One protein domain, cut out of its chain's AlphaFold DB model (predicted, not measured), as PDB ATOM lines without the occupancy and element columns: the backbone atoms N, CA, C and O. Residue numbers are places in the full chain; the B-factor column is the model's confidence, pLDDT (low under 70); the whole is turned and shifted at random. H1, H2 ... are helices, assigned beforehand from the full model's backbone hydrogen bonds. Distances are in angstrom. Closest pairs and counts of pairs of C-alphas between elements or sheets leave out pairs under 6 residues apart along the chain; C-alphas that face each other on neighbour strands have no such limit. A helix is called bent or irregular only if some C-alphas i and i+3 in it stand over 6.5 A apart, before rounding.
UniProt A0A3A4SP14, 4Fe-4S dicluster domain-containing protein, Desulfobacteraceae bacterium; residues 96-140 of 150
ATOM      1  N   PRO A  96     138.878 132.881 116.624       64.44
ATOM      2  CA  PRO A  96     138.085 133.101 115.409       64.44
ATOM      3  C   PRO A  96     138.901 133.240 114.106       64.44
ATOM      4  O   PRO A  96     138.376 132.926 113.040       64.44
ATOM      5  N   GLN A  97     140.171 133.660 114.149       68.62
ATOM      6  CA  GLN A  97     141.013 133.807 112.947       68.62
ATOM      7  C   GLN A  97     141.508 132.461 112.402       68.62
ATOM      8  O   GLN A  97     141.771 132.332 111.209       68.62
ATOM      9  N   MET A  98     141.611 131.442 113.259       69.88
ATOM     10  CA  MET A  98     141.985 130.094 112.825       69.88
ATOM     11  C   MET A  98     140.823 129.405 112.093       69.88
ATOM     12  O   MET A  98     141.032 128.784 111.052       69.88
ATOM     13  N   GLY A  99     139.592 129.573 112.595       80.81
ATOM     14  CA  GLY A  99     138.389 129.015 111.972       80.81
ATOM     15  C   GLY A  99     138.097 129.609 110.593       80.81
ATOM     16  O   GLY A  99     137.810 128.869 109.652       80.81
ATOM     17  N   SER A 100     138.241 130.931 110.440       84.81
ATOM     18  CA  SER A 100     138.052 131.583 109.140       84.81
ATOM     19  C   SER A 100     139.103 131.150 108.114       84.81
ATOM     20  O   SER A 100     138.753 130.898 106.965       84.81
ATOM     21  N   GLY A 101     140.366 130.982 108.524       86.56
ATOM     22  CA  GLY A 101     141.435 130.510 107.640       86.56
ATOM     23  C   GLY A 101     141.172 129.115 107.070       86.56
ATOM     24  O   GLY A 101     141.315 128.906 105.867       86.56
ATOM     25  N   ILE A 102     140.719 128.177 107.909       89.50
ATOM     26  CA  ILE A 102     140.395 126.806 107.480       89.50
ATOM     27  C   ILE A 102     139.222 126.805 106.492       89.50
ATOM     28  O   ILE A 102     139.303 126.154 105.451       89.50
ATOM     29  N   LEU A 103     138.161 127.567 106.781       91.50
ATOM     30  CA  LEU A 103     137.005 127.687 105.890       91.50
ATOM     31  C   LEU A 103     137.379 128.294 104.537       91.50
ATOM     32  O   LEU A 103     136.946 127.791 103.504       91.50
ATOM     33  N   ILE A 104     138.213 129.336 104.526       92.12
ATOM     34  CA  ILE A 104     138.675 129.962 103.283       92.12
ATOM     35  C   ILE A 104     139.483 128.961 102.457       92.12
ATOM     36  O   ILE A 104     139.204 128.801 101.272       92.12
ATOM     37  N   ILE A 105     140.431 128.244 103.067       93.56
ATOM     38  CA  ILE A 105     141.236 127.233 102.363       93.56
ATOM     39  C   ILE A 105     140.344 126.123 101.797       93.56
ATOM     40  O   ILE A 105     140.510 125.736 100.642       93.56
ATOM     41  N   PHE A 106     139.376 125.639 102.576       93.31
ATOM     42  CA  PHE A 106     138.434 124.609 102.140       93.31
ATOM     43  C   PHE A 106     137.581 125.072 100.952       93.31
ATOM     44  O   PHE A 106     137.519 124.385  99.932       93.31
ATOM     45  N   CYS A 107     136.985 126.264 101.041       94.38
ATOM     46  CA  CYS A 107     136.190 126.841  99.958       94.38
ATOM     47  C   CYS A 107     137.031 127.093  98.701       94.38
ATOM     48  O   CYS A 107     136.577 126.806  97.596       94.38
ATOM     49  N   VAL A 108     138.266 127.580  98.856       94.31
ATOM     50  CA  VAL A 108     139.202 127.792  97.743       94.31
ATOM     51  C   VAL A 108     139.567 126.465  97.081       94.31
ATOM     52  O   VAL A 108     139.529 126.375  95.859       94.31
ATOM     53  N   MET A 109     139.854 125.418  97.857       91.81
ATOM     54  CA  MET A 109     140.149 124.088  97.316       91.81
ATOM     55  C   MET A 109     138.968 123.503  96.539       91.81
ATOM     56  O   MET A 109     139.168 122.997  95.438       91.81
ATOM     57  N   ILE A 110     137.741 123.611  97.062       90.75
ATOM     58  CA  ILE A 110     136.531 123.165  96.351       90.75
ATOM     59  C   ILE A 110     136.328 123.969  95.070       90.75
ATOM     60  O   ILE A 110     136.050 123.395  94.020       90.75
ATOM     61  N   TYR A 111     136.490 125.288  95.140       92.06
ATOM     62  CA  TYR A 111     136.356 126.156  93.978       92.06
ATOM     63  C   TYR A 111     137.370 125.788  92.886       92.06
ATOM     64  O   TYR A 111     136.986 125.605  91.730       92.06
ATOM     65  N   ILE A 112     138.640 125.586  93.259       91.88
ATOM     66  CA  ILE A 112     139.704 125.143  92.348       91.88
ATOM     67  C   ILE A 112     139.381 123.758  91.770       91.88
ATOM     68  O   ILE A 112     139.489 123.561  90.561       91.88
ATOM     69  N   ALA A 113     138.941 122.801  92.589       88.00
ATOM     70  CA  ALA A 113     138.545 121.466  92.129       88.00
ATOM     71  C   ALA A 113     137.350 121.508  91.156       88.00
ATOM     72  O   ALA A 113     137.294 120.735  90.198       88.00
ATOM     73  N   GLY A 114     136.421 122.445  91.368       87.25
ATOM     74  CA  GLY A 114     135.287 122.697  90.484       87.25
ATOM     75  C   GLY A 114     135.715 123.225  89.114       87.25
ATOM     76  O   GLY A 114     135.297 122.677  88.095       87.25
ATOM     77  N   ILE A 115     136.584 124.245  89.071       90.31
ATOM     78  CA  ILE A 115     137.051 124.834  87.799       90.31
ATOM     79  C   ILE A 115     138.034 123.933  87.046       90.31
ATOM     80  O   ILE A 115     138.062 123.951  85.820       90.31
ATOM     81  N   THR A 116     138.827 123.126  87.754       87.75
ATOM     82  CA  THR A 116     139.791 122.195  87.140       87.75
ATOM     83  C   THR A 116     139.126 120.930  86.600       87.75
ATOM     84  O   THR A 116     139.797 120.083  86.019       87.75
ATOM     85  N   GLY A 117     137.810 120.779  86.778       79.81
ATOM     86  CA  GLY A 117     137.059 119.623  86.293       79.81
ATOM     87  C   GLY A 117     137.312 118.336  87.083       79.81
ATOM     88  O   GLY A 117     136.610 117.356  86.853       79.81
ATOM     89  N   HIS A 118     138.224 118.345  88.063       81.44
ATOM     90  CA  HIS A 118     138.494 117.216  88.959       81.44
ATOM     91  C   HIS A 118     137.311 116.864  89.875       81.44
ATOM     92  O   HIS A 118     137.312 115.799  90.487       81.44
ATOM     93  N   TRP A 119     136.304 117.736  89.974       77.38
ATOM     94  CA  TRP A 119     135.063 117.456  90.701       77.38
ATOM     95  C   TRP A 119     134.086 116.557  89.929       77.38
ATOM     96  O   TRP A 119     133.227 115.918  90.535       77.38
ATOM     97  N   LYS A 120     134.177 116.506  88.592       70.25
ATOM     98  CA  LYS A 120     133.296 115.657  87.784       70.25
ATOM     99  C   LYS A 120     133.885 114.252  87.709       70.25
ATOM    100  O   LYS A 120     134.982 114.059  87.194       70.25
ATOM    101  N   THR A 121     133.146 113.272  88.216       71.56
ATOM    102  CA  THR A 121     133.470 111.854  88.044       71.56
ATOM    103  C   THR A 121     133.478 111.515  86.553       71.56
ATOM    104  O   THR A 121     132.662 112.025  85.792       71.56
ATOM    105  N   SER A 122     134.369 110.628  86.122       70.25
ATOM    106  CA  SER A 122     134.505 110.173  84.731       70.25
ATOM    107  C   SER A 122     133.334 109.323  84.201       70.25
ATOM    108  O   SER A 122     133.457 108.743  83.128       70.25
ATOM    109  N   LEU A 123     132.215 109.240  84.929       72.69
ATOM    110  CA  LEU A 123     131.031 108.454  84.569       72.69
ATOM    111  C   LEU A 123     129.942 109.357  83.988       72.69
ATOM    112  O   LEU A 123     129.585 110.370  84.592       72.69
ATOM    113  N   SER A 124     129.395 108.962  82.839       74.56
ATOM    114  CA  SER A 124     128.219 109.612  82.254       74.56
ATOM    115  C   SER A 124     126.966 109.291  83.077       74.56
ATOM    116  O   SER A 124     126.825 108.180  83.595       74.56
ATOM    117  N   ASP A 125     126.021 110.232  83.167       77.50
ATOM    118  CA  ASP A 125     124.766 110.056  83.916       77.50
ATOM    119  C   ASP A 125     123.982 108.809  83.467       77.50
ATOM    120  O   ASP A 125     123.285 108.181  84.267       77.50
ATOM    121  N   ASP A 126     124.112 108.425  82.196       77.00
ATOM    122  CA  ASP A 126     123.448 107.250  81.631       77.00
ATOM    123  C   ASP A 126     124.108 105.936  82.065       77.00
ATOM    124  O   ASP A 126     123.410 104.969  82.376       77.00
ATOM    125  N   GLU A 127     125.439 105.911  82.185       76.88
ATOM    126  CA  GLU A 127     126.171 104.772  82.748       76.88
ATOM    127  C   GLU A 127     125.859 104.627  84.237       76.88
ATOM    128  O   GLU A 127     125.568 103.527  84.705       76.88
ATOM    129  N   PHE A 128     125.826 105.736  84.981       79.06
ATOM    130  CA  PHE A 128     125.472 105.727  86.400       79.06
ATOM    131  C   PHE A 128     124.051 105.186  86.636       79.06
ATOM    132  O   PHE A 128     123.839 104.327  87.495       79.06
ATOM    133  N   LYS A 129     123.074 105.609  85.820       79.56
ATOM    134  CA  LYS A 129     121.700 105.074  85.850       79.56
ATOM    135  C   LYS A 129     121.630 103.606  85.436       79.56
ATOM    136  O   LYS A 129     120.782 102.880  85.951       79.56
ATOM    137  N   MET A 130     122.484 103.165  84.512       77.38
ATOM    138  CA  MET A 130     122.575 101.756  84.127       77.38
ATOM    139  C   MET A 130     123.075 100.904  85.299       77.38
ATOM    140  O   MET A 130     122.432  99.914  85.640       77.38
ATOM    141  N   TRP A 131     124.147 101.322  85.973       73.56
ATOM    142  CA  TRP A 131     124.661 100.639  87.163       73.56
ATOM    143  C   TRP A 131     123.639 100.601  88.306       73.56
ATOM    144  O   TRP A 131     123.475  99.549  88.915       73.56
ATOM    145  N   LEU A 132     122.880 101.682  88.529       73.19
ATOM    146  CA  LEU A 132     121.790 101.715  89.517       73.19
ATOM    147  C   LEU A 132     120.646 100.737  89.214       73.19
ATOM    148  O   LEU A 132     120.004 100.237  90.132       73.19
ATOM    149  N   LYS A 133     120.373 100.467  87.931       72.38
ATOM    150  CA  LYS A 133     119.374  99.468  87.517       72.38
ATOM    151  C   LYS A 133     119.889  98.033  87.651       72.38
ATOM    152  O   LYS A 133     119.082  97.129  87.831       72.38
ATOM    153  N   ILE A 134     121.203  97.830  87.534       71.50
ATOM    154  CA  ILE A 134     121.861  96.520  87.670       71.50
ATOM    155  C   ILE A 134     122.100  96.172  89.147       71.50
ATOM    156  O   ILE A 134     122.080  94.999  89.512       71.50
ATOM    157  N   SER A 135     122.296  97.170  90.013       64.19
ATOM    158  CA  SER A 135     122.419  96.980  91.457       64.19
ATOM    159  C   SER A 135     121.056  96.680  92.085       64.19
ATOM    160  O   SER A 135     120.390  97.565  92.623       64.19
ATOM    161  N   ASP A 136     120.632  95.422  92.002       65.25
ATOM    162  CA  ASP A 136     119.494  94.907  92.754       65.25
ATOM    163  C   ASP A 136     119.732  95.134  94.269       65.25
ATOM    164  O   ASP A 136     120.777  94.730  94.798       65.25
ATOM    165  N   PRO A 137     118.812  95.795  94.998       62.03
ATOM    166  CA  PRO A 137     118.980  96.113  96.418       62.03
ATOM    167  C   PRO A 137     119.132  94.876  97.321       62.03
ATOM    168  O   PRO A 137     119.595  95.012  98.455       62.03
ATOM    169  N   SER A 138     118.817  93.673  96.828       60.81
ATOM    170  CA  SER A 138     119.086  92.405  97.522       60.81
ATOM    171  C   SER A 138     120.581  92.096  97.705       60.81
ATOM    172  O   SER A 138     120.935  91.334  98.601       60.81
ATOM    173  N   MET A 139     121.472  92.723  96.924       54.66
ATOM    174  CA  MET A 139     122.926  92.519  97.015       54.66
ATOM    175  C   MET A 139     123.627  93.524  97.956       54.66
ATOM    176  O   MET A 139     124.776  93.312  98.341       54.66
ATOM    177  N   ILE A 140     122.935  94.602  98.358       57.25
ATOM    178  CA  ILE A 140     123.416  95.631  99.310       57.25
ATOM    179  C   ILE A 140     122.882  95.358 100.730       57.25
ATOM    180  O   ILE A 140     123.249  96.021 101.702       57.25
TER     181      ILE A 140
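Overview. This is residues 96 to 140 of the 150 residues of the protein "4Fe-4S dicluster domain-containing protein" of Desulfobacteraceae bacterium (UniProt A0A3A4SP14). The printed part is a wide, open, flat V with a broad base: the long helix H1 makes one arm, residues 116 to 124 cross the base, and the shorter helix H2 makes the other arm, with residues 135 to 140 running on beyond it as a tail. The two helices do not pack on each other, and there is no shared core between them. The printed part has 45 residues, with two named helices in the order H1, H2 and no named strand, and its class is all helix. It is extended, with a radius of gyration of the C-alphas of 17.7 A and spans of 49 by 25 by 8 A.

Along the chain. H1 is residues 96 to 115, from C-alpha 96 at (138.085, 133.101, 115.409) to C-alpha 115 at (137.051, 124.834, 87.799), 28.8 A from first to last C-alpha. H2 is residues 125 to 134, 14.3 A from first to last C-alpha, and ends with C-alpha 134 at (121.861, 96.520, 87.670). Neither helix is bent or irregular.

Arrangement. H1 and H2 are apart, with no C-alpha of the one within 8 A of the other. A short link of 9 residues joins them. Residues 96 to 109, 112 to 117 and 120 to 140 stand free, with no C-alpha 8 or more residues away along the chain within 10 A. In H1 and H2 every O i to N i+4 pair is within hydrogen-bond range.

Size, cuts and confidence. The two C-alphas farthest apart, those of Gln 97 and Ser 138, are 49.3 A apart. The printed part has no cut, and it has no long link. The mean pLDDT of the printed part is 78.8; residues 96 to 98 and 135 to 140 are under 70.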